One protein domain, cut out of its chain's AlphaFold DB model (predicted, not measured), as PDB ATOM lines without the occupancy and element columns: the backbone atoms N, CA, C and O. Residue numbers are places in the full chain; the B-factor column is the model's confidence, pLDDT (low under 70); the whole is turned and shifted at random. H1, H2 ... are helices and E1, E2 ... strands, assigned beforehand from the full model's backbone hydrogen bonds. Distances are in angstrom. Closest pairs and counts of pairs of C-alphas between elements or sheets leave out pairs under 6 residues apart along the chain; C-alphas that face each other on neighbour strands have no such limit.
ATOM      1  N   LYS A  11      13.094   9.703  13.498       94.88
ATOM      2  CA  LYS A  11      11.735   9.281  13.861       94.88
ATOM      3  C   LYS A  11      10.786  10.461  13.899       94.88
ATOM      4  O   LYS A  11      11.105  11.473  14.515       94.88
ATOM      5  N   ILE A  12       9.618  10.317  13.283       95.69
ATOM      6  CA  ILE A  12       8.591  11.359  13.242       95.69
ATOM      7  C   ILE A  12       7.318  10.849  13.902       95.69
ATOM      8  O   ILE A  12       6.734   9.877  13.439       95.69
ATOM      9  N   TYR A  13       6.877  11.549  14.943       94.94
ATOM     10  CA  TYR A  13       5.628  11.299  15.645       94.94
ATOM     11  C   TYR A  13       4.546  12.256  15.141       94.94
ATOM     12  O   TYR A  13       4.684  13.463  15.328       94.94
ATOM     13  N   CYS A  14       3.492  11.749  14.499       91.50
ATOM     14  CA  CYS A  14       2.394  12.567  13.954       91.50
ATOM     15  C   CYS A  14       1.103  12.398  14.758       91.50
ATOM     16  O   CYS A  14       0.824  11.308  15.259       91.50
ATOM     17  N   GLU A  15       0.300  13.457  14.883       85.81
ATOM     18  CA  GLU A  15      -1.015  13.367  15.530       85.81
ATOM     19  C   GLU A  15      -2.100  12.801  14.601       85.81
ATOM     20  O   GLU A  15      -2.858  11.901  14.987       85.81
ATOM     21  N   GLY A  16      -2.179  13.320  13.376       87.19
ATOM     22  CA  GLY A  16      -3.230  12.990  12.427       87.19
ATOM     23  C   GLY A  16      -2.793  12.146  11.231       87.19
ATOM     24  O   GLY A  16      -1.616  11.925  10.935       87.19
ATOM     25  N   PHE A  17      -3.807  11.664  10.506       89.81
ATOM     26  CA  PHE A  17      -3.629  10.939   9.248       89.81
ATOM     27  C   PHE A  17      -3.084  11.841   8.128       89.81
ATOM     28  O   PHE A  17      -2.348  11.362   7.269       89.81
ATOM     29  N   THR A  18      -3.426  13.134   8.126       93.62
ATOM     30  CA  THR A  18      -2.986  14.088   7.098       93.62
ATOM     31  C   THR A  18      -1.474  14.299   7.143       93.62
ATOM     32  O   THR A  18      -0.797  14.185   6.122       93.62
ATOM     33  N   GLU A  19      -0.939  14.551   8.334       94.25
ATOM     34  CA  GLU A  19       0.482  14.728   8.611       94.25
ATOM     35  C   GLU A  19       1.228  13.438   8.310       94.25
ATOM     36  O   GLU A  19       2.195  13.457   7.545       94.25
ATOM     37  N   TRP A  20       0.722  12.306   8.820       93.38
ATOM     38  CA  TRP A  20       1.291  10.996   8.526       93.38
ATOM     39  C   TRP A  20       1.396  10.765   7.015       93.38
ATOM     40  O   TRP A  20       2.468  10.416   6.531       93.38
ATOM     41  N   TYR A  21       0.325  11.023   6.255       94.00
ATOM     42  CA  TYR A  21       0.316  10.820   4.805       94.00
ATOM     43  C   TYR A  21       1.340  11.713   4.096       94.00
ATOM     44  O   TYR A  21       2.066  11.246   3.217       94.00
ATOM     45  N   TYR A  22       1.409  12.996   4.463       95.38
ATOM     46  CA  TYR A  22       2.336  13.938   3.840       95.38
ATOM     47  C   TYR A  22       3.801  13.546   4.094       95.38
ATOM     48  O   TYR A  22       4.598  13.477   3.156       95.38
ATOM     49  N   PHE A  23       4.153  13.235   5.343       94.94
ATOM     50  CA  PHE A  23       5.511  12.816   5.691       94.94
ATOM     51  C   PHE A  23       5.852  11.428   5.136       94.94
ATOM     52  O   PHE A  23       6.956  11.235   4.636       94.94
ATOM     53  N   GLU A  24       4.913  10.485   5.108       92.62
ATOM     54  CA  GLU A  24       5.118   9.185   4.461       92.62
ATOM     55  C   GLU A  24       5.406   9.333   2.959       92.62
ATOM     56  O   GLU A  24       6.282   8.659   2.402       92.62
ATOM     57  N   TRP A  25       4.718  10.262   2.292       92.56
ATOM     58  CA  TRP A  25       5.003  10.574   0.897       92.56
ATOM     59  C   TRP A  25       6.418  11.149   0.721       92.56
ATOM     60  O   TRP A  25       7.153  10.703  -0.163       92.56
ATOM     61  N   LEU A  26       6.848  12.074   1.590       90.88
ATOM     62  CA  LEU A  26       8.221  12.601   1.571       90.88
ATOM     63  C   LEU A  26       9.264  11.491   1.772       90.88
ATOM     64  O   LEU A  26      10.268  11.463   1.061       90.88
ATOM     65  N   ARG A  27       9.019  10.564   2.703       89.75
ATOM     66  CA  ARG A  27       9.902   9.427   3.002       89.75
ATOM     67  C   ARG A  27      10.134   8.553   1.776       89.75
ATOM     68  O   ARG A  27      11.269   8.257   1.406       89.75
ATOM     69  N   THR A  28       9.037   8.138   1.149       87.06
ATOM     70  CA  THR A  28       9.038   7.151   0.063       87.06
ATOM     71  C   THR A  28       9.522   7.743  -1.256       87.06
ATOM     72  O   THR A  28      10.275   7.085  -1.973       87.06
ATOM     73  N   ASN A  29       9.148   8.986  -1.568       81.75
ATOM     74  CA  ASN A  29       9.459   9.593  -2.860       81.75
ATOM     75  C   ASN A  29      10.814  10.315  -2.887       81.75
ATOM     76  O   ASN A  29      11.506  10.269  -3.901       81.75
ATOM     77  N   ASN A  30      11.229  10.945  -1.784       68.50
ATOM     78  CA  ASN A  30      12.478  11.718  -1.745       68.50
ATOM     79  C   ASN A  30      13.651  10.915  -1.160       68.50
ATOM     80  O   ASN A  30      14.709  11.473  -0.886       68.50
ATOM     81  N   ARG A  31      13.462   9.599  -0.957       67.44
ATOM     82  CA  ARG A  31      14.440   8.666  -0.366       67.44
ATOM     83  C   ARG A  31      15.003   9.143   0.980       67.44
ATOM     84  O   ARG A  31      16.108   8.759   1.362       67.44
ATOM     85  N   PHE A  32      14.242   9.953   1.714       69.56
ATOM     86  CA  PHE A  32      14.621  10.358   3.058       69.56
ATOM     87  C   PHE A  32      14.497   9.162   3.999       69.56
ATOM     88  O   PHE A  32      13.437   8.546   4.124       69.56
ATOM     89  N   LYS A  33      15.598   8.824   4.669       73.00
ATOM     90  CA  LYS A  33      15.662   7.689   5.588       73.00
ATOM     91  C   LYS A  33      15.165   8.100   6.974       73.00
ATOM     92  O   LYS A  33      15.946   8.471   7.843       73.00
ATOM     93  N   PHE A  34      13.852   8.046   7.168       82.50
ATOM     94  CA  PHE A  34      13.210   8.201   8.477       82.50
ATOM     95  C   PHE A  34      12.132   7.143   8.693       82.50
ATOM     96  O   PHE A  34      11.734   6.486   7.737       82.50
ATOM     97  N   SER A  35      11.663   6.954   9.925       84.88
ATOM     98  CA  SER A  35      10.490   6.130  10.232       84.88
ATOM     99  C   SER A  35       9.358   6.976  10.814       84.88
ATOM    100  O   SER A  35       9.588   8.003  11.459       84.88
ATOM    101  N   MET A  36       8.127   6.540  10.552       88.38
ATOM    102  CA  MET A  36       6.895   7.201  10.978       88.38
ATOM    103  C   MET A  36       6.303   6.481  12.184       88.38
ATOM    104  O   MET A  36       6.247   5.257  12.194       88.38
ATOM    105  N   GLU A  37       5.855   7.240  13.177       84.56
ATOM    106  CA  GLU A  37       5.258   6.738  14.411       84.56
ATOM    107  C   GLU A  37       4.019   7.580  14.802       84.56
ATOM    108  O   GLU A  37       3.986   8.789  14.566       84.56
ATOM    109  N   PRO A  38       2.986   6.985  15.422       77.69
ATOM    110  CA  PRO A  38       2.683   5.563  15.288       77.69
ATOM    111  C   PRO A  38       2.510   5.185  13.801       77.69
ATOM    112  O   PRO A  38       2.277   6.047  12.948       77.69
ATOM    113  N   ASP A  39       2.590   3.891  13.488       75.38
ATOM    114  CA  ASP A  39       2.103   3.374  12.202       75.38
ATOM    115  C   ASP A  39       0.681   3.880  11.914       75.38
ATOM    116  O   ASP A  39      -0.047   4.198  12.860       75.38
ATOM    117  N   ILE A  40       0.300   3.923  10.621       72.12
ATOM    118  CA  ILE A  40      -0.958   4.490  10.077       72.12
ATOM    119  C   ILE A  40      -2.008   4.686  11.178       72.12
ATOM    120  O   ILE A  40      -2.551   3.680  11.659       72.12
ATOM    121  N   PRO A  41      -2.309   5.938  11.582       66.56
ATOM    122  CA  PRO A  41      -3.187   6.198  12.714       66.56
ATOM    123  C   PRO A  41      -4.530   5.480  12.535       66.56
ATOM    124  O   PRO A  41      -5.362   5.884  11.723       66.56
ATOM    125  N   LYS A  42      -4.750   4.385  13.282       56.34
ATOM    126  CA  LYS A  42      -5.939   3.522  13.119       56.34
ATOM    127  C   LYS A  42      -7.244   4.214  13.520       56.34
ATOM    128  O   LYS A  42      -8.305   3.693  13.218       56.34
ATOM    129  N   ASN A  43      -7.162   5.374  14.174       54.91
ATOM    130  CA  ASN A  43      -8.257   6.293  14.469       54.91
ATOM    131  C   ASN A  43      -7.676   7.712  14.608       54.91
ATOM    132  O   ASN A  43      -6.610   7.874  15.200       54.91
ATOM    133  N   SER A  44      -8.387   8.744  14.145       51.34
ATOM    134  CA  SER A  44      -7.984  10.167  14.173       51.34
ATOM    135  C   SER A  44      -7.930  10.805  15.577       51.34
ATOM    136  O   SER A  44      -8.147  12.003  15.723       51.34
ATOM    137  N   ARG A  45      -7.729  10.010  16.633       53.91
ATOM    138  CA  ARG A  45      -7.735  10.450  18.040       53.91
ATOM    139  C   ARG A  45      -6.387  10.243  18.724       53.91
ATOM    140  O   ARG A  45      -6.340  10.055  19.943       53.91
ATOM    141  N   SER A  46      -5.300  10.215  17.958       60.09
ATOM    142  CA  SER A  46      -3.987  10.331  18.578       60.09
ATOM    143  C   SER A  46      -3.834  11.777  19.069       60.09
ATOM    144  O   SER A  46      -4.297  12.712  18.423       60.09
ATOM    145  N   SER A  47      -3.305  11.946  20.277       78.44
ATOM    146  CA  SER A  47      -3.026  13.267  20.854       78.44
ATOM    147  C   SER A  47      -1.537  13.385  21.097       78.44
ATOM    148  O   SER A  47      -0.876  12.372  21.359       78.44
ATOM    149  N   TYR A  48      -1.019  14.609  21.150       85.62
ATOM    150  CA  TYR A  48       0.390  14.851  21.429       85.62
ATOM    151  C   TYR A  48       0.818  14.165  22.720       85.62
ATOM    152  O   TYR A  48       1.908  13.620  22.787       85.62
ATOM    153  N   LYS A  49      -0.059  14.082  23.731       89.06
ATOM    154  CA  LYS A  49       0.221  13.379  24.993       89.06
ATOM    155  C   LYS A  49       0.521  11.892  24.792       89.06
ATOM    156  O   LYS A  49       1.336  11.338  25.525       89.06
ATOM    157  N   GLN A  50      -0.136  11.228  23.841       89.12
ATOM    158  CA  GLN A  50       0.178   9.840  23.489       89.12
ATOM    159  C   GLN A  50       1.521   9.761  22.757       89.12
ATOM    160  O   GLN A  50       2.353   8.934  23.129       89.12
ATOM    161  N   ASN A  51       1.773  10.669  21.813       92.12
ATOM    162  CA  ASN A  51       3.055  10.756  21.113       92.12
ATOM    163  C   ASN A  51       4.222  11.042  22.071       92.12
ATOM    164  O   ASN A  51       5.253  10.387  21.979       92.12
ATOM    165  N   LEU A  52       4.040  11.905  23.075       94.56
ATOM    166  CA  LEU A  52       5.035  12.166  24.119       94.56
ATOM    167  C   LEU A  52       5.384  10.905  24.922       94.56
ATOM    168  O   LEU A  52       6.551  10.686  25.232       94.56
ATOM    169  N   LYS A  53       4.415  10.020  25.198       93.75
ATOM    170  CA  LYS A  53       4.693   8.725  25.849       93.75
ATOM    171  C   LYS A  53       5.508   7.785  24.957       93.75
ATOM    172  O   LYS A  53       6.275   6.978  25.476       93.75
ATOM    173  N   LEU A  54       5.321   7.838  23.638       94.50
ATOM    174  CA  LEU A  54       6.125   7.056  22.694       94.50
ATOM    175  C   LEU A  54       7.534   7.642  22.557       94.50
ATOM    176  O   LEU A  54       8.509   6.893  22.587       94.50
ATOM    177  N   ILE A  55       7.644   8.969  22.516       96.69
ATOM    178  CA  ILE A  55       8.915   9.697  22.537       96.69
ATOM    179  C   ILE A  55       9.690   9.389  23.822       96.69
ATOM    180  O   ILE A  55      10.878   9.103  23.747       96.69
ATOM    181  N   ASP A  56       9.041   9.344  24.990       97.00
ATOM    182  CA  ASP A  56       9.678   8.924  26.246       97.00
ATOM    183  C   ASP A  56      10.291   7.520  26.147       97.00
ATOM    184  O   ASP A  56      11.367   7.274  26.687       97.00
ATOM    185  N   LYS A  57       9.611   6.579  25.476       96.12
ATOM    186  CA  LYS A  57      10.152   5.228  25.260       96.12
ATOM    187  C   LYS A  57      11.381   5.269  24.359       96.12
ATOM    188  O   LYS A  57      12.353   4.585  24.652       96.12
ATOM    189  N   GLU A  58      11.351   6.075  23.301       96.50
ATOM    190  CA  GLU A  58      12.493   6.253  22.402       96.50
ATOM    191  C   GLU A  58      13.682   6.914  23.113       96.50
ATOM    192  O   GLU A  58      14.803   6.417  23.037       96.50
ATOM    193  N   LEU A  59      13.439   7.974  23.887       96.50
ATOM    194  CA  LEU A  59      14.451   8.697  24.662       96.50
ATOM    195  C   LEU A  59      15.059   7.874  25.807       96.50
ATOM    196  O   LEU A  59      16.112   8.243  26.317       96.50
ATOM    197  N   ARG A  60      14.431   6.771  26.228       96.38
ATOM    198  CA  ARG A  60      15.006   5.837  27.215       96.38
ATOM    199  C   ARG A  60      15.910   4.778  26.594       96.38
ATOM    200  O   ARG A  60      16.627   4.115  27.335       96.38
ATOM    201  N   LYS A  61      15.895   4.612  25.268       95.19
ATOM    202  CA  LYS A  61      16.789   3.668  24.590       95.19
ATOM    203  C   LYS A  61      18.242   4.093  24.733       95.19
ATOM    204  O   LYS A  61      18.546   5.291  24.829       95.19
ATOM    205  N   ASN A  62      19.129   3.105  24.686       92.62
ATOM    206  CA  ASN A  62      20.567   3.330  24.622       92.62
ATOM    207  C   ASN A  62      20.912   4.192  23.391       92.62
ATOM    208  O   ASN A  62      20.235   4.064  22.366       92.62
ATOM    209  N   PRO A  63      21.948   5.050  23.442       88.06
ATOM    210  CA  PRO A  63      22.313   5.926  22.322       88.06
ATOM    211  C   PRO A  63      22.513   5.207  20.978       88.06
ATOM    212  O   PRO A  63      22.282   5.791  19.925       88.06
ATOM    213  N   GLN A  64      22.916   3.934  21.004       84.44
ATOM    214  CA  GLN A  64      23.108   3.106  19.812       84.44
ATOM    215  C   GLN A  64      21.788   2.687  19.143       84.44
ATOM    216  O   GLN A  64      21.758   2.520  17.929       84.44
ATOM    217  N   GLU A  65      20.709   2.531  19.914       87.69
ATOM    218  CA  GLU A  65      19.382   2.098  19.437       87.69
ATOM    219  C   GLU A  65      18.411   3.264  19.216       87.69
ATOM    220  O   GLU A  65      17.373   3.116  18.564       87.69
ATOM    221  N   ARG A  66      18.710   4.410  19.830       91.88
ATOM    222  CA  ARG A  66      17.907   5.623  19.740       91.88
ATOM    223  C   ARG A  66      18.082   6.271  18.372       91.88
ATOM    224  O   ARG A  66      19.206   6.403  17.885       91.88
ATOM    225  N   ALA A  67      16.972   6.751  17.816       92.69
ATOM    226  CA  ALA A  67      17.005   7.624  16.652       92.69
ATOM    227  C   ALA A  67      17.905   8.853  16.884       92.69
ATOM    228  O   ALA A  67      17.862   9.468  17.951       92.69
ATOM    229  N   ASP A  68      18.683   9.237  15.872       92.06
ATOM    230  CA  ASP A  68      19.530  10.436  15.908       92.06
ATOM    231  C   ASP A  68      18.719  11.726  16.023       92.06
ATOM    232  O   ASP A  68      19.136  12.666  16.698       92.06
ATOM    233  N   ALA A  69      17.548  11.764  15.385       94.06
ATOM    234  CA  ALA A  69      16.613  12.872  15.512       94.06
ATOM    235  C   ALA A  69      15.179  12.392  15.715       94.06
ATOM    236  O   ALA A  69      14.713  11.442  15.086       94.06
ATOM    237  N   ILE A  70      14.466  13.098  16.589       96.31
ATOM    238  CA  ILE A  70      13.085  12.802  16.958       96.31
ATOM    239  C   ILE A  70      12.243  14.048  16.697       96.31
ATOM    240  O   ILE A  70      12.527  15.117  17.239       96.31
ATOM    241  N   PHE A  71      11.199  13.902  15.889       97.25
ATOM    242  CA  PHE A  71      10.264  14.959  15.529       97.25
ATOM    243  C   PHE A  71       8.889  14.690  16.131       97.25
ATOM    244  O   PHE A  71       8.428  13.552  16.127       97.25
ATOM    245  N   LEU A  72       8.208  15.740  16.586       96.75
ATOM    246  CA  LEU A  72       6.783  15.721  16.910       96.75
ATOM    247  C   LEU A  72       6.057  16.726  16.017       96.75
ATOM    248  O   LEU A  72       6.311  17.926  16.115       96.75
ATOM    249  N   VAL A  73       5.167  16.230  15.162       96.00
ATOM    250  CA  VAL A  73       4.299  17.022  14.286       96.00
ATOM    251  C   VAL A  73       2.926  17.138  14.936       96.00
ATOM    252  O   VAL A  73       2.341  16.121  15.314       96.00
ATOM    253  N   ILE A  74       2.450  18.370  15.102       93.38
ATOM    254  CA  ILE A  74       1.259  18.684  15.896       93.38
ATOM    255  C   ILE A  74       0.501  19.885  15.327       93.38
ATOM    256  O   ILE A  74       1.103  20.899  14.957       93.38
ATOM    257  N   ASP A  75      -0.823  19.783  15.355       93.19
ATOM    258  CA  ASP A  75      -1.733  20.898  15.124       93.19
ATOM    259  C   ASP A  75      -2.110  21.544  16.468       93.19
ATOM    260  O   ASP A  75      -2.284  20.882  17.491       93.19
ATOM    261  N   THR A  76      -2.189  22.873  16.504       91.25
ATOM    262  CA  THR A  76      -2.307  23.619  17.773       91.25
ATOM    263  C   THR A  76      -3.694  24.217  18.018       91.25
ATOM    264  O   THR A  76      -3.934  24.767  19.094       91.25
ATOM    265  N   ASP A  77      -4.625  24.100  17.069       86.00
ATOM    266  CA  ASP A  77      -5.980  24.665  17.155       86.00
ATOM    267  C   ASP A  77      -6.767  24.227  18.402       86.00
ATOM    268  O   ASP A  77      -7.436  25.039  19.045       86.00
ATOM    269  N   THR A  78      -6.663  22.959  18.801       82.62
ATOM    270  CA  THR A  78      -7.343  22.434  19.996       82.62
ATOM    271  C   THR A  78      -6.699  22.892  21.306       82.62
ATOM    272  O   THR A  78      -7.386  22.981  22.326       82.62
ATOM    273  N   LEU A  79      -5.404  23.226  21.290       82.56
ATOM    274  CA  LEU A  79      -4.649  23.639  22.474       82.56
ATOM    275  C   LEU A  79      -4.913  25.102  22.830       82.56
ATOM    276  O   LEU A  79      -5.100  25.427  24.002       82.56
ATOM    277  N   VAL A  80      -4.959  25.977  21.821       75.00
ATOM    278  CA  VAL A  80      -5.069  27.434  22.011       75.00
ATOM    279  C   VAL A  80      -6.408  27.835  22.647       75.00
ATOM    280  O   VAL A  80      -6.463  28.797  23.412       75.00
ATOM    281  N   LYS A  81      -7.470  27.042  22.448       75.56
ATOM    282  CA  LYS A  81      -8.795  27.280  23.054       75.56
ATOM    283  C   LYS A  81      -8.813  27.149  24.578       75.56
ATOM    284  O   LYS A  81      -9.700  27.694  25.231       75.56
ATOM    285  N   ASN A  82      -7.856  26.427  25.167       83.19
ATOM    286  CA  ASN A  82      -7.774  26.228  26.609       83.19
ATOM    287  C   ASN A  82      -6.408  26.684  27.133       83.19
ATOM    288  O   ASN A  82      -5.430  25.939  27.084       83.19
ATOM    289  N   LYS A  83      -6.365  27.889  27.716       84.69
ATOM    290  CA  LYS A  83      -5.133  28.501  28.248       84.69
ATOM    291  C   LYS A  83      -4.355  27.583  29.199       84.69
ATOM    292  O   LYS A  83      -3.131  27.558  29.141       84.69
ATOM    293  N   ALA A  84      -5.043  26.806  30.039       88.31
ATOM    294  CA  ALA A  84      -4.387  25.874  30.955       88.31
ATOM    295  C   ALA A  84      -3.748  24.692  30.207       88.31
ATOM    296  O   ALA A  84      -2.616  24.315  30.500       88.31
ATOM    297  N   GLN A  85      -4.434  24.130  29.206       86.25
ATOM    298  CA  GLN A  85      -3.854  23.073  28.369       86.25
ATOM    299  C   GLN A  85      -2.693  23.588  27.518       86.25
ATOM    300  O   GLN A  85      -1.696  22.881  27.376       86.25
ATOM    301  N   TYR A  86      -2.792  24.816  27.007       89.31
ATOM    302  CA  TYR A  86      -1.712  25.454  26.267       89.31
ATOM    303  C   TYR A  86      -0.474  25.673  27.143       89.31
ATOM    304  O   TYR A  86       0.628  25.332  26.723       89.31
ATOM    305  N   ALA A  87      -0.635  26.143  28.385       91.25
ATOM    306  CA  ALA A  87       0.477  26.283  29.329       91.25
ATOM    307  C   ALA A  87       1.170  24.936  29.613       91.25
ATOM    308  O   ALA A  87       2.388  24.829  29.486       91.25
ATOM    309  N   ILE A  88       0.393  23.878  29.878       91.94
ATOM    310  CA  ILE A  88       0.916  22.511  30.068       91.94
ATOM    311  C   ILE A  88       1.672  22.029  28.823       91.94
ATOM    312  O   ILE A  88       2.709  21.370  28.923       91.94
ATOM    313  N   TYR A  89       1.149  22.326  27.633       93.56
ATOM    314  CA  TYR A  89       1.821  22.009  26.381       93.56
ATOM    315  C   TYR A  89       3.156  22.752  26.243       93.56
ATOM    316  O   TYR A  89       4.151  22.115  25.907       93.56
ATOM    317  N   GLN A  90       3.210  24.053  26.547       94.62
ATOM    318  CA  GLN A  90       4.450  24.834  26.473       94.62
ATOM    319  C   GLN A  90       5.517  24.307  27.440       94.62
ATOM    320  O   GLN A  90       6.667  24.117  27.043       94.62
ATOM    321  N   GLU A  91       5.142  23.977  28.677       95.56
ATOM    322  CA  GLU A  91       6.059  23.353  29.640       95.56
ATOM    323  C   GLU A  91       6.606  22.014  29.126       95.56
ATOM    324  O   GLU A  91       7.813  21.754  29.188       95.56
ATOM    325  N   ALA A  92       5.733  21.168  28.565       95.50
ATOM    326  CA  ALA A  92       6.147  19.912  27.957       95.50
ATOM    327  C   ALA A  92       7.094  20.159  26.771       95.50
ATOM    328  O   ALA A  92       8.170  19.565  26.711       95.50
ATOM    329  N   LYS A  93       6.741  21.063  25.857       96.56
ATOM    330  CA  LYS A  93       7.550  21.414  24.686       96.56
ATOM    331  C   LYS A  93       8.966  21.817  25.081       96.56
ATOM    332  O   LYS A  93       9.923  21.256  24.551       96.56
ATOM    333  N   GLU A  94       9.117  22.706  26.056       97.44
ATOM    334  CA  GLU A  94      10.438  23.134  26.526       97.44
ATOM    335  C   GLU A  94      11.220  21.997  27.201       97.44
ATOM    336  O   GLU A  94      12.424  21.843  26.971       97.44
ATOM    337  N   LYS A  95      10.547  21.125  27.961       97.38
ATOM    338  CA  LYS A  95      11.163  19.914  28.527       97.38
ATOM    339  C   LYS A  95      11.691  18.964  27.442       97.38
ATOM    340  O   LYS A  95      12.785  18.418  27.593       97.38
ATOM    341  N   TYR A  96      10.927  18.713  26.382       97.31
ATOM    342  CA  TYR A  96      11.314  17.769  25.325       97.31
ATOM    343  C   TYR A  96      12.335  18.368  24.349       97.31
ATOM    344  O   TYR A  96      13.253  17.663  23.933       97.31
ATOM    345  N   LYS A  97      12.272  19.676  24.069       95.88
ATOM    346  CA  LYS A  97      13.318  20.387  23.314       95.88
ATOM    347  C   LYS A  97      14.693  20.264  23.965       95.88
ATOM    348  O   LYS A  97      15.666  19.981  23.274       95.88
ATOM    349  N   LYS A  98      14.775  20.408  25.295       95.50
ATOM    350  CA  LYS A  98      16.028  20.210  26.054       95.50
ATOM    351  C   LYS A  98      16.595  18.792  25.928       95.50
ATOM    352  O   LYS A  98      17.783  18.595  26.144       95.50
ATOM    353  N   GLN A  99      15.761  17.818  25.569       95.12
ATOM    354  CA  GLN A  99      16.153  16.429  25.310       95.12
ATOM    355  C   GLN A  99      16.409  16.147  23.818       95.12
ATOM    356  O   GLN A  99      16.581  14.991  23.440       95.12
ATOM    357  N   GLY A 100      16.428  17.179  22.966       93.44
ATOM    358  CA  GLY A 100      16.717  17.062  21.534       93.44
ATOM    359  C   GLY A 100      15.503  16.784  20.639       93.44
ATOM    360  O   GLY A 100      15.681  16.518  19.454       93.44
ATOM    361  N   VAL A 101      14.272  16.849  21.162       96.25
ATOM    362  CA  VAL A 101      13.057  16.659  20.349       96.25
ATOM    363  C   VAL A 101      12.732  17.927  19.560       96.25
ATOM    364  O   VAL A 101      12.654  19.024  20.120       96.25
ATOM    365  N   ILE A 102      12.484  17.773  18.262       96.56
ATOM    366  CA  ILE A 102      12.134  18.863  17.347       96.56
ATOM    367  C   ILE A 102      10.614  18.908  17.178       96.56
ATOM    368  O   ILE A 102      10.000  17.965  16.692       96.56
ATOM    369  N   PHE A 103       9.999  20.024  17.554       97.19
ATOM    370  CA  PHE A 103       8.570  20.252  17.343       97.19
ATOM    371  C   PHE A 103       8.340  20.897  15.974       97.19
ATOM    372  O   PHE A 103       9.095  21.788  15.579       97.19
ATOM    373  N   ILE A 104       7.311  20.421  15.277       97.75
ATOM    374  CA  ILE A 104       6.807  20.935  14.005       97.75
ATOM    375  C   ILE A 104       5.336  21.278  14.224       97.75
ATOM    376  O   ILE A 104       4.469  20.407  14.163       97.75
ATOM    377  N   GLU A 105       5.069  22.539  14.535       97.00
ATOM    378  CA  GLU A 105       3.720  23.022  14.829       97.00
ATOM    379  C   GLU A 105       3.038  23.595  13.584       97.00
ATOM    380  O   GLU A 105       3.678  24.240  12.750       97.00
ATOM    381  N   SER A 106       1.723  23.416  13.482       97.38
ATOM    382  CA  SER A 106       0.878  24.194  12.575       97.38
ATOM    383  C   SER A 106      -0.294  24.817  13.332       97.38
ATOM    384  O   SER A 106      -0.853  24.213  14.250       97.38
ATOM    385  N   HIS A 107      -0.656  26.046  12.969       95.69
ATOM    386  CA  HIS A 107      -1.810  26.754  13.514       95.69
ATOM    387  C   HIS A 107      -2.650  27.373  12.384       95.69
ATOM    388  O   HIS A 107      -2.110  28.182  11.622       95.69
ATOM    389  N   PRO A 108      -3.952  27.042  12.270       94.69
ATOM    390  CA  PRO A 108      -4.686  26.095  13.116       94.69
ATOM    391  C   PRO A 108      -4.265  24.635  12.889       94.69
ATOM    392  O   PRO A 108      -4.234  23.862  13.841       94.69
ATOM    393  N   CYS A 109      -3.889  24.276  11.661       95.81
ATOM    394  CA  CYS A 109      -3.584  22.900  11.279       95.81
ATOM    395  C   CYS A 109      -2.657  22.809  10.058       95.81
ATOM    396  O   CYS A 109      -2.406  23.816   9.381       95.81
ATOM    397  N   ILE A 110      -2.161  21.607   9.746       97.12
ATOM    398  CA  ILE A 110      -1.246  21.372   8.618       97.12
ATOM    399  C   ILE A 110      -1.816  21.831   7.271       97.12
ATOM    400  O   ILE A 110      -1.051  22.164   6.377       97.12
ATOM    401  N   GLU A 111      -3.133  21.926   7.083       97.75
ATOM    402  CA  GLU A 111      -3.703  22.422   5.826       97.75
ATOM    403  C   GLU A 111      -3.243  23.843   5.439       97.75
ATOM    404  O   GLU A 111      -3.229  24.160   4.250       97.75
ATOM    405  N   ILE A 112      -2.761  24.666   6.382       98.06
ATOM    406  CA  ILE A 112      -2.072  25.933   6.065       98.06
ATOM    407  C   ILE A 112      -0.884  25.705   5.118       98.06
ATOM    408  O   ILE A 112      -0.684  26.461   4.168       98.06
ATOM    409  N   TRP A 113      -0.136  24.618   5.315       98.38
ATOM    410  CA  TRP A 113       0.948  24.203   4.426       98.38
ATOM    411  C   TRP A 113       0.451  23.922   3.002       98.38
ATOM    412  O   TRP A 113       1.107  24.296   2.028       98.38
ATOM    413  N   PHE A 114      -0.726  23.307   2.854       98.25
ATOM    414  CA  PHE A 114      -1.323  23.038   1.542       98.25
ATOM    415  C   PHE A 114      -1.844  24.315   0.885       98.25
ATOM    416  O   PHE A 114      -1.663  24.498  -0.317       98.25
ATOM    417  N   LEU A 115      -2.419  25.228   1.670       97.94
ATOM    418  CA  LEU A 115      -2.827  26.542   1.185       97.94
ATOM    419  C   LEU A 115      -1.621  27.308   0.617       97.94
ATOM    420  O   LEU A 115      -1.685  27.809  -0.505       97.94
ATOM    421  N   TYR A 116      -0.484  27.314   1.319       98.25
ATOM    422  CA  TYR A 116       0.729  28.005   0.868       98.25
ATOM    423  C   TYR A 116       1.324  27.472  -0.444       98.25
ATOM    424  O   TYR A 116       1.938  28.242  -1.183       98.25
ATOM    425  N   HIS A 117       1.102  26.204  -0.802       98.25
ATOM    426  CA  HIS A 117       1.487  25.695  -2.128       98.25
ATOM    427  C   HIS A 117       0.686  26.339  -3.261       98.25
ATOM    428  O   HIS A 117       1.186  26.478  -4.378       98.25
ATOM    429  N   LEU A 118      -0.568  26.694  -2.990       97.12
ATOM    430  CA  LEU A 118      -1.554  27.052  -4.008       97.12
ATOM    431  C   LEU A 118      -1.869  28.550  -4.038       97.12
ATOM    432  O   LEU A 118      -2.443  29.020  -5.009       97.12
ATOM    433  N   MET A 119      -1.454  29.312  -3.028       94.50
ATOM    434  CA  MET A 119      -1.564  30.773  -3.025       94.50
ATOM    435  C   MET A 119      -0.585  31.420  -4.010       94.50
ATOM    436  O   MET A 119       0.572  31.012  -4.095       94.50
ATOM    437  N   ASP A 120      -1.009  32.479  -4.697       92.94
ATOM    438  CA  ASP A 120      -0.137  33.230  -5.616       92.94
ATOM    439  C   ASP A 120       0.835  34.161  -4.884       92.94
ATOM    440  O   ASP A 120       1.967  34.374  -5.313       92.94
ATOM    441  N   LYS A 121       0.397  34.714  -3.751       95.50
ATOM    442  CA  LYS A 121       1.165  35.647  -2.923       95.50
ATOM    443  C   LYS A 121       0.983  35.323  -1.451       95.50
ATOM    444  O   LYS A 121      -0.085  34.871  -1.049       95.50
ATOM    445  N   PHE A 122       2.001  35.616  -0.649       95.38
ATOM    446  CA  PHE A 122       1.886  35.525   0.800       95.38
ATOM    447  C   PHE A 122       0.810  36.496   1.296       95.38
ATOM    448  O   PHE A 122       0.811  37.672   0.925       95.38
ATOM    449  N   ALA A 123      -0.078  36.009   2.155       91.25
ATOM    450  CA  ALA A 123      -1.039  36.826   2.875       91.25
ATOM    451  C   ALA A 123      -1.099  36.350   4.325       91.25
ATOM    452  O   ALA A 123      -1.041  35.147   4.583       91.25
ATOM    453  N   ARG A 124      -1.225  37.297   5.258       92.06
ATOM    454  CA  ARG A 124      -1.546  36.975   6.648       92.06
ATOM    455  C   ARG A 124      -3.003  36.532   6.718       92.06
ATOM    456  O   ARG A 124      -3.863  37.144   6.082       92.06
ATOM    457  N   THR A 125      -3.265  35.468   7.461       92.75
ATOM    458  CA  THR A 125      -4.601  34.896   7.644       92.75
ATOM    459  C   THR A 125      -4.896  34.734   9.132       92.75
ATOM    460  O   THR A 125      -3.967  34.701   9.933       92.75
ATOM    461  N   ASN A 126      -6.184  34.644   9.482       93.81
ATOM    462  CA  ASN A 126      -6.692  34.680  10.863       93.81
ATOM    463  C   ASN A 126      -7.680  33.542  11.169       93.81
ATOM    464  O   ASN A 126      -8.710  33.735  11.811       93.81
ATOM    465  N   PHE A 127      -7.421  32.349  10.647       94.88
ATOM    466  CA  PHE A 127      -8.261  31.180  10.880       94.88
ATOM    467  C   PHE A 127      -8.022  30.632  12.290       94.88
ATOM    468  O   PHE A 127      -6.937  30.143  12.586       94.88
ATOM    469  N   GLU A 128      -9.033  30.682  13.154       91.81
ATOM    470  CA  GLU A 128      -8.945  30.128  14.514       91.81
ATOM    471  C   GLU A 128      -8.959  28.589  14.532       91.81
ATOM    472  O   GLU A 128      -8.391  27.950  15.416       91.81
ATOM    473  N   THR A 129      -9.630  27.974  13.557       93.19
ATOM    474  CA  THR A 129      -9.880  26.529  13.499       93.19
ATOM    475  C   THR A 129      -9.740  26.003  12.077       93.19
ATOM    476  O   THR A 129      -9.807  26.767  11.108       93.19
ATOM    477  N   TYR A 130      -9.621  24.680  11.938       92.69
ATOM    478  CA  TYR A 130      -9.740  24.023  10.636       92.69
ATOM    479  C   TYR A 130     -11.047  24.402   9.913       92.69
ATOM    480  O   TYR A 130     -11.043  24.666   8.716       92.69
ATOM    481  N   GLU A 131     -12.160  24.502  10.633       94.38
ATOM    482  CA  GLU A 131     -13.483  24.827  10.100       94.38
ATOM    483  C   GLU A 131     -13.528  26.241   9.512       94.38
ATOM    484  O   GLU A 131     -14.160  26.442   8.477       94.38
ATOM    485  N   ALA A 132     -12.823  27.201  10.119       95.25
ATOM    486  CA  ALA A 132     -12.675  28.549   9.574       95.25
ATOM    487  C   ALA A 132     -11.769  28.576   8.328       95.25
ATOM    488  O   ALA A 132     -12.019  29.342   7.399       95.25
ATOM    489  N   LEU A 133     -10.735  27.727   8.291       96.00
ATOM    490  CA  LEU A 133      -9.824  27.566   7.151       96.00
ATOM    491  C   LEU A 133     -10.477  26.817   5.972       96.00
ATOM    492  O   LEU A 133     -10.133  27.047   4.810       96.00
ATOM    493  N   ARG A 134     -11.423  25.917   6.253       96.00
ATOM    494  CA  ARG A 134     -11.996  24.970   5.289       96.00
ATOM    495  C   ARG A 134     -12.496  25.616   3.987       96.00
ATOM    496  O   ARG A 134     -12.130  25.087   2.940       96.00
ATOM    497  N   PRO A 135     -13.246  26.737   3.983       96.69
ATOM    498  CA  PRO A 135     -13.684  27.366   2.735       96.69
ATOM    499  C   PRO A 135     -12.520  27.817   1.843       96.69
ATOM    500  O   PRO A 135     -12.580  27.667   0.625       96.69
ATOM    501  N   ALA A 136     -11.433  28.325   2.436       96.62
ATOM    502  CA  ALA A 136     -10.246  28.736   1.687       96.62
ATOM    503  C   ALA A 136      -9.518  27.529   1.077       96.62
ATOM    504  O   ALA A 136      -9.064  27.599  -0.064       96.62
ATOM    505  N   ILE A 137      -9.460  26.408   1.806       96.94
ATOM    506  CA  ILE A 137      -8.912  25.147   1.292       96.94
ATOM    507  C   ILE A 137      -9.781  24.590   0.171       96.94
ATOM    508  O   ILE A 137      -9.249  24.271  -0.882       96.94
ATOM    509  N   GLU A 138     -11.099  24.505   0.347       96.31
ATOM    510  CA  GLU A 138     -12.002  23.968  -0.678       96.31
ATOM    511  C   GLU A 138     -12.014  24.820  -1.957       96.31
ATOM    512  O   GLU A 138     -12.222  24.280  -3.044       96.31
ATOM    513  N   ASN A 139     -11.725  26.122  -1.853       96.06
ATOM    514  CA  ASN A 139     -11.563  27.003  -3.008       96.06
ATOM    515  C   ASN A 139     -10.342  26.636  -3.874       96.06
ATOM    516  O   ASN A 139     -10.421  26.700  -5.099       96.06
ATOM    517  N   VAL A 140      -9.221  26.236  -3.261       96.00
ATOM    518  CA  VAL A 140      -7.985  25.873  -3.990       96.00
ATOM    519  C   VAL A 140      -7.833  24.366  -4.218       96.00
ATOM    520  O   VAL A 140      -7.143  23.939  -5.138       96.00
ATOM    521  N   LEU A 141      -8.499  23.548  -3.404       96.50
ATOM    522  CA  LEU A 141      -8.552  22.090  -3.454       96.50
ATOM    523  C   LEU A 141     -10.024  21.644  -3.423       96.50
ATOM    524  O   LEU A 141     -10.531  21.235  -2.375       96.50
ATOM    525  N   PRO A 142     -10.735  21.683  -4.565       94.88
ATOM    526  CA  PRO A 142     -12.143  21.313  -4.614       94.88
ATOM    527  C   PRO A 142     -12.396  19.909  -4.058       94.88
ATOM    528  O   PRO A 142     -11.684  18.952  -4.390       94.88
ATOM    529  N   LYS A 143     -13.446  19.791  -3.233       93.50
ATOM    530  CA  LYS A 143     -13.851  18.546  -2.554       93.50
ATOM    531  C   LYS A 143     -12.750  17.958  -1.662       93.50
ATOM    532  O   LYS A 143     -12.625  16.736  -1.588       93.50
ATOM    533  N   TYR A 144     -11.917  18.808  -1.054       96.81
ATOM    534  CA  TYR A 144     -10.881  18.374  -0.121       96.81
ATOM    535  C   TYR A 144     -11.465  17.503   0.993       96.81
ATOM    536  O   TYR A 144     -12.396  17.898   1.693       96.81
ATOM    537  N   GLU A 145     -10.889  16.317   1.164       93.50
ATOM    538  CA  GLU A 145     -11.274  15.372   2.203       93.50
ATOM    539  C   GLU A 145     -10.025  14.749   2.819       93.50
ATOM    540  O   GLU A 145      -9.112  14.327   2.107       93.50
ATOM    541  N   LYS A 146     -10.016  14.607   4.148       92.56
ATOM    542  CA  LYS A 146      -8.909  13.990   4.890       92.56
ATOM    543  C   LYS A 146      -8.951  12.458   4.805       92.56
ATOM    544  O   LYS A 146      -9.054  11.766   5.814       92.56
ATOM    545  N   THR A 147      -8.933  11.914   3.589       92.56
ATOM    546  CA  THR A 147      -9.056  10.473   3.328       92.56
ATOM    547  C   THR A 147      -7.915   9.957   2.463       92.56
ATOM    548  O   THR A 147      -7.414  10.646   1.574       92.56
ATOM    549  N   ALA A 148      -7.544   8.687   2.665       91.31
ATOM    550  CA  ALA A 148      -6.555   8.018   1.821       91.31
ATOM    551  C   ALA A 148      -6.945   8.097   0.336       91.31
ATOM    552  O   ALA A 148      -6.103   8.357  -0.520       91.31
ATOM    553  N   ARG A 149      -8.243   7.940   0.035       94.62
ATOM    554  CA  ARG A 149      -8.772   8.034  -1.328       94.62
ATOM    555  C   ARG A 149      -8.501   9.403  -1.944       94.62
ATOM    556  O   ARG A 149      -8.070   9.441  -3.095       94.62
ATOM    557  N   TYR A 150      -8.764  10.492  -1.222       96.25
ATOM    558  CA  TYR A 150      -8.531  11.837  -1.741       96.25
ATOM    559  C   TYR A 150      -7.047  12.044  -2.040       96.25
ATOM    560  O   TYR A 150      -6.691  12.320  -3.184       96.25
ATOM    561  N   TYR A 151      -6.172  11.796  -1.062       95.19
ATOM    562  CA  TYR A 151      -4.740  12.028  -1.236       95.19
ATOM    563  C   TYR A 151      -4.098  11.147  -2.322       95.19
ATOM    564  O   TYR A 151      -3.157  11.572  -2.997       95.19
ATOM    565  N   GLN A 152      -4.615   9.932  -2.535       93.25
ATOM    566  CA  GLN A 152      -4.121   9.013  -3.565       93.25
ATOM    567  C   GLN A 152      -4.687   9.293  -4.961       93.25
ATOM    568  O   GLN A 152      -4.017   8.996  -5.951       93.25
ATOM    569  N   LYS A 153      -5.919   9.802  -5.083       95.31
ATOM    570  CA  LYS A 153      -6.608   9.910  -6.384       95.31
ATOM    571  C   LYS A 153      -6.765  11.335  -6.897       95.31
ATOM    572  O   LYS A 153      -6.917  11.506  -8.102       95.31
ATOM    573  N   ASN A 154      -6.736  12.348  -6.035       97.12
ATOM    574  CA  ASN A 154      -6.865  13.732  -6.468       97.12
ATOM    575  C   ASN A 154      -5.577  14.183  -7.181       97.12
ATOM    576  O   ASN A 154      -4.510  14.263  -6.570       97.12
ATOM    577  N   SER A 155      -5.670  14.452  -8.485       96.50
ATOM    578  CA  SER A 155      -4.524  14.854  -9.306       96.50
ATOM    579  C   SER A 155      -3.959  16.204  -8.881       96.50
ATOM    580  O   SER A 155      -2.746  16.333  -8.775       96.50
ATOM    581  N   LEU A 156      -4.811  17.184  -8.568       97.19
ATOM    582  CA  LEU A 156      -4.371  18.515  -8.158       97.19
ATOM    583  C   LEU A 156      -3.532  18.456  -6.878       97.19
ATOM    584  O   LEU A 156      -2.429  18.996  -6.854       97.19
ATOM    585  N   PHE A 157      -4.001  17.737  -5.854       97.62
ATOM    586  CA  PHE A 157      -3.245  17.520  -4.621       97.62
ATOM    587  C   PHE A 157      -1.895  16.847  -4.906       97.62
ATOM    588  O   PHE A 157      -0.846  17.308  -4.461       97.62
ATOM    589  N   ARG A 158      -1.889  15.779  -5.709       96.50
ATOM    590  CA  ARG A 158      -0.661  15.035  -6.021       96.50
ATOM    591  C   ARG A 158       0.350  15.857  -6.811       96.50
ATOM    592  O   ARG A 158       1.523  15.860  -6.459       96.50
ATOM    593  N   GLU A 159      -0.081  16.529  -7.867       96.94
ATOM    594  CA  GLU A 159       0.830  17.288  -8.722       96.94
ATOM    595  C   GLU A 159       1.269  18.588  -8.043       96.94
ATOM    596  O   GLU A 159       2.451  18.919  -8.076       96.94
ATOM    597  N   SER A 160       0.365  19.288  -7.353       97.25
ATOM    598  CA  SER A 160       0.647  20.632  -6.835       97.25
ATOM    599  C   SER A 160       1.168  20.675  -5.403       97.25
ATOM    600  O   SER A 160       1.915  21.599  -5.094       97.25
ATOM    601  N   ILE A 161       0.790  19.722  -4.542       97.38
ATOM    602  CA  ILE A 161       1.237  19.667  -3.137       97.38
ATOM    603  C   ILE A 161       2.375  18.667  -2.977       97.38
ATOM    604  O   ILE A 161       3.415  18.974  -2.401       97.38
ATOM    605  N   LEU A 162       2.184  17.448  -3.484       95.38
ATOM    606  CA  LEU A 162       3.163  16.392  -3.266       95.38
ATOM    607  C   LEU A 162       4.350  16.544  -4.212       95.38
ATOM    608  O   LEU A 162       5.475  16.597  -3.742       95.38
ATOM    609  N   LYS A 163       4.141  16.664  -5.527       94.56
ATOM    610  CA  LYS A 163       5.230  16.577  -6.516       94.56
ATOM    611  C   LYS A 163       5.880  17.907  -6.896       94.56
ATOM    612  O   LYS A 163       7.088  17.922  -7.121       94.56
ATOM    613  N   SER A 164       5.119  18.999  -6.984       95.69
ATOM    614  CA  SER A 164       5.620  20.279  -7.500       95.69
ATOM    615  C   SER A 164       6.697  20.886  -6.600       95.69
ATOM    616  O   SER A 164       6.426  21.367  -5.499       95.69
ATOM    617  N   GLN A 165       7.933  20.898  -7.101       92.88
ATOM    618  CA  GLN A 165       9.064  21.525  -6.423       92.88
ATOM    619  C   GLN A 165       8.889  23.049  -6.333       92.88
ATOM    620  O   GLN A 165       9.084  23.615  -5.261       92.88
ATOM    621  N   THR A 166       8.425  23.694  -7.406       95.56
ATOM    622  CA  THR A 166       8.164  25.143  -7.438       95.56
ATOM    623  C   THR A 166       7.122  25.562  -6.402       95.56
ATOM    624  O   THR A 166       7.319  26.530  -5.667       95.56
ATOM    625  N   ASN A 167       6.021  24.812  -6.276       97.56
ATOM    626  CA  ASN A 167       5.012  25.120  -5.262       97.56
ATOM    627  C   ASN A 167       5.548  24.892  -3.849       97.56
ATOM    628  O   ASN A 167       5.207  25.648  -2.942       97.56
ATOM    629  N   ARG A 168       6.403  23.881  -3.663       96.62
ATOM    630  CA  ARG A 168       7.038  23.606  -2.374       96.62
ATOM    631  C   ARG A 168       7.994  24.719  -1.960       96.62
ATOM    632  O   ARG A 168       7.965  25.121  -0.806       96.62
ATOM    633  N   GLU A 169       8.809  25.243  -2.871       96.00
ATOM    634  CA  GLU A 169       9.695  26.392  -2.607       96.00
ATOM    635  C   GLU A 169       8.907  27.625  -2.173       96.00
ATOM    636  O   GLU A 169       9.232  28.250  -1.162       96.00
ATOM    637  N   LYS A 170       7.813  27.919  -2.881       97.12
ATOM    638  CA  LYS A 170       6.874  28.976  -2.502       97.12
ATOM    639  C   LYS A 170       6.272  28.727  -1.117       97.12
ATOM    640  O   LYS A 170       6.250  29.631  -0.285       97.12
ATOM    641  N   ALA A 171       5.836  27.500  -0.835       98.31
ATOM    642  CA  ALA A 171       5.276  27.149   0.464       98.31
ATOM    643  C   ALA A 171       6.301  27.278   1.600       98.31
ATOM    644  O   ALA A 171       5.949  27.748   2.682       98.31
ATOM    645  N   ILE A 172       7.569  26.922   1.360       98.25
ATOM    646  CA  ILE A 172       8.677  27.140   2.303       98.25
ATOM    647  C   ILE A 172       8.834  28.634   2.588       98.25
ATOM    648  O   ILE A 172       8.832  29.026   3.754       98.25
ATOM    649  N   ASP A 173       8.927  29.472   1.551       98.00
ATOM    650  CA  ASP A 173       9.053  30.926   1.706       98.00
ATOM    651  C   ASP A 173       7.885  31.516   2.515       98.00
ATOM    652  O   ASP A 173       8.094  32.248   3.486       98.00
ATOM    653  N   PHE A 174       6.651  31.138   2.179       98.38
ATOM    654  CA  PHE A 174       5.452  31.618   2.871       98.38
ATOM    655  C   PHE A 174       5.401  31.140   4.323       98.38
ATOM    656  O   PHE A 174       5.069  31.924   5.210       98.38
ATOM    657  N   SER A 175       5.818  29.904   4.595       98.38
ATOM    658  CA  SER A 175       5.907  29.373   5.959       98.38
ATOM    659  C   SER A 175       6.956  30.112   6.791       98.38
ATOM    660  O   SER A 175       6.694  30.490   7.930       98.38
ATOM    661  N   ILE A 176       8.128  30.399   6.211       97.81
ATOM    662  CA  ILE A 176       9.184  31.176   6.873       97.81
ATOM    663  C   ILE A 176       8.696  32.591   7.186       97.81
ATOM    664  O   ILE A 176       8.980  33.100   8.271       97.81
ATOM    665  N   LYS A 177       7.981  33.232   6.253       97.19
ATOM    666  CA  LYS A 177       7.363  34.548   6.473       97.19
ATOM    667  C   LYS A 177       6.337  34.482   7.599       97.19
ATOM    668  O   LYS A 177       6.395  35.317   8.498       97.19
ATOM    669  N   ALA A 178       5.470  33.470   7.589       97.06
ATOM    670  CA  ALA A 178       4.434  33.278   8.595       97.06
ATOM    671  C   ALA A 178       4.994  33.109  10.014       97.06
ATOM    672  O   ALA A 178       4.494  33.714  10.950       97.06
ATOM    673  N   CYS A 179       6.078  32.344  10.172       96.31
ATOM    674  CA  CYS A 179       6.710  32.113  11.474       96.31
ATOM    675  C   CYS A 179       7.573  33.280  11.991       96.31
ATOM    676  O   CYS A 179       8.157  33.154  13.065       96.31
ATOM    677  N   LYS A 180       7.749  34.362  11.220       93.44
ATOM    678  CA  LYS A 180       8.662  35.470  11.559       93.44
ATOM    679  C   LYS A 180       7.971  36.787  11.883       93.44
ATOM    680  O   LYS A 180       8.630  37.655  12.445       93.44
ATOM    681  N   TYR A 181       6.732  36.989  11.442       89.56
ATOM    682  CA  TYR A 181       6.067  38.263  11.690       89.56
ATOM    683  C   TYR A 181       5.502  38.298  13.109       89.56
ATOM    684  O   TYR A 181       5.001  37.295  13.610       89.56
ATOM    685  N   GLU A 182       5.574  39.471  13.731       88.75
ATOM    686  CA  GLU A 182       4.887  39.725  14.992       88.75
ATOM    687  C   GLU A 182       3.395  39.953  14.705       88.75
ATOM    688  O   GLU A 182       3.074  40.805  13.858       88.75
ATOM    689  N   PRO A 183       2.491  39.197  15.352       88.12
ATOM    690  CA  PRO A 183       1.057  39.386  15.185       88.12
ATOM    691  C   PRO A 183       0.648  40.790  15.648       88.12
ATOM    692  O   PRO A 183       1.134  41.278  16.671       88.12
ATOM    693  N   ILE A 184      -0.251  41.448  14.913       89.25
ATOM    694  CA  ILE A 184      -0.877  42.691  15.388       89.25
ATOM    695  C   ILE A 184      -1.904  42.387  16.491       89.25
ATOM    696  O   ILE A 184      -2.268  41.235  16.726       89.25
ATOM    697  N   GLU A 185      -2.376  43.418  17.194       89.75
ATOM    698  CA  GLU A 185      -3.348  43.242  18.276       89.75
ATOM    699  C   GLU A 185      -4.595  42.479  17.789       89.75
ATOM    700  O   GLU A 185      -5.202  42.838  16.779       89.75
ATOM    701  N   ASN A 186      -4.966  41.420  18.517       85.12
ATOM    702  CA  ASN A 186      -6.060  40.491  18.197       85.12
ATOM    703  C   ASN A 186      -5.880  39.654  16.910       85.12
ATOM    704  O   ASN A 186      -6.816  38.963  16.507       85.12
ATOM    705  N   GLU A 187      -4.702  39.667  16.277       89.38
ATOM    706  CA  GLU A 187      -4.387  38.783  15.150       89.38
ATOM    707  C   GLU A 187      -4.183  37.341  15.637       89.38
ATOM    708  O   GLU A 187      -3.392  37.071  16.545       89.38
ATOM    709  N   ILE A 188      -4.871  36.394  14.997       89.56
ATOM    710  CA  ILE A 188      -4.622  34.965  15.186       89.56
ATOM    711  C   ILE A 188      -3.595  34.565  14.139       89.56
ATOM    712  O   ILE A 188      -3.942  34.225  13.010       89.56
ATOM    713  N   ALA A 189      -2.318  34.605  14.510       92.25
ATOM    714  CA  ALA A 189      -1.258  34.291  13.568       92.25
ATOM    715  C   ALA A 189      -1.330  32.833  13.110       92.25
ATOM    716  O   ALA A 189      -1.039  31.899  13.861       92.25
ATOM    717  N   ASN A 190      -1.700  32.633  11.848       95.88
ATOM    718  CA  ASN A 190      -1.610  31.329  11.212       95.88
ATOM    719  C   ASN A 190      -0.196  31.069  10.706       95.88
ATOM    720  O   ASN A 190       0.421  31.920  10.059       95.88
ATOM    721  N   TYR A 191       0.309  29.867  10.966       97.50
ATOM    722  CA  TYR A 191       1.649  29.457  10.569       97.50
ATOM    723  C   TYR A 191       1.753  27.939  10.446       97.50
ATOM    724  O   TYR A 191       0.898  27.185  10.907       97.50
ATOM    725  N   THR A 192       2.832  27.483   9.820       98.31
ATOM    726  CA  THR A 192       3.206  26.072   9.798       98.31
ATOM    727  C   THR A 192       4.719  25.949   9.773       98.31
ATOM    728  O   THR A 192       5.414  26.685   9.074       98.31
ATOM    729  N   GLU A 193       5.243  25.013  10.549       98.50
ATOM    730  CA  GLU A 193       6.674  24.776  10.683       98.50
ATOM    731  C   GLU A 193       7.164  23.596   9.831       98.50
ATOM    732  O   GLU A 193       8.315  23.180   9.964       98.50
ATOM    733  N   VAL A 194       6.329  23.058   8.931       98.31
ATOM    734  CA  VAL A 194       6.663  21.897   8.077       98.31
ATOM    735  C   VAL A 194       7.970  22.102   7.299       98.31
ATOM    736  O   VAL A 194       8.750  21.161   7.134       98.31
ATOM    737  N   PHE A 195       8.276  23.342   6.898       97.81
ATOM    738  CA  PHE A 195       9.539  23.687   6.241       97.81
ATOM    739  C   PHE A 195      10.781  23.312   7.066       97.81
ATOM    740  O   PHE A 195      11.811  22.972   6.488       97.81
ATOM    741  N   LYS A 196      10.703  23.316   8.407       97.94
ATOM    742  CA  LYS A 196      11.824  22.939   9.278       97.94
ATOM    743  C   LYS A 196      12.223  21.482   9.063       97.94
ATOM    744  O   LYS A 196      13.410  21.181   8.976       97.94
TER     745      LYS A 196
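Overview. This is residues 11 to 196 of the 286 residues of the protein "RloB domain-containing protein" of Prevotella copri (UniProt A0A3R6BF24). A twisted sheet of four parallel strands has helices on both faces, H2 and H4 on one and H1 on the other, making three layers. On H1's side of it lies a second group of mostly crossed helices, with H5 touching H6, H8 and H9, and H7 at a corner with H8. Residues 60 to 65 stick out, while in the unnamed stretch 179 to 196 residues 191 to 192 pair antiparallel with residues 106 to 107 of E4. The printed part has 186 residues, with nine named helices and four named strands in the order E1 H1 E2 H2 E3 H3 H4 E4 H5 H6 H7 H8 H9; the sheet runs E2 E1 E3 E4, and the class is mixed, helices and strands. The whole is compact, with a radius of gyration of the C-alphas of 16.5 A and spans of 47 by 41 by 29 A.

Arrangement. E1, residues 11 to 14, H1, residues 17 to 29, and E2, residues 34 to 37, form a strand-helix-strand unit, two parallel neighbour strands with a helix between, its crossover right-handed; N 12 and O 35 are 2.9 A apart, within hydrogen-bond range. H1 is on the sheet at a height of 8.7 A. H2, residues 48 to 59, is on the opposite face at 9.0 A, over E1 and E3, residues 69 to 75. E2, H2 and E3 form a split unit, with E1 between its strands, also right-handed; N 13 and O 71 are 2.8 A apart. H3, residues 77 to 80, only grazes the sheet. H4, residues 83 to 97, is on the same face as H2. E3, H3, H4 and E4, residues 101 to 107, form another right-handed unit; N 104 and O 72 are 2.8 A apart. H5, residues 111 to 118, touches H6, residues 130 to 140, at a shallow tilt of 19 degrees, closest at the C-alphas of Leu 115 and Ile 137, 6.2 A. H7, residues 148 to 153, and H8, residues 155 to 163, only just touch, only at the corner, with 3 pairs of C-alphas within 8 A. H5 and H9, residues 165 to 178, touch at a steep tilt of 54 degrees, opposite ways; the C-alphas of Tyr 116 and Ala 171 are closest, 4.6 A. Each O i to N i+4 pair is within hydrogen-bond range in H1, H2, H4, H7 and H9, against 3 of 4 in H5, 5 of 7 in H6 and 4 of 5 in H8; H3 is too short for one.

Along the chain. E1 begins at C-alpha 11, (11.735, 9.281, 13.861). H4 is 20.8 A long, E3 20.0 A and H9 19.6 A, ending at C-alpha 178, (4.434, 33.278, 8.595).

Size, cuts and confidence. The C-alphas farthest apart, of Asn 62 and Asn 139, are 48.5 A apart. The printed part has no cut, and the link from H5 to H6 is long. Mean pLDDT of the printed part is 91.5; residues 30 to 32 and 41 to 46 are under 70.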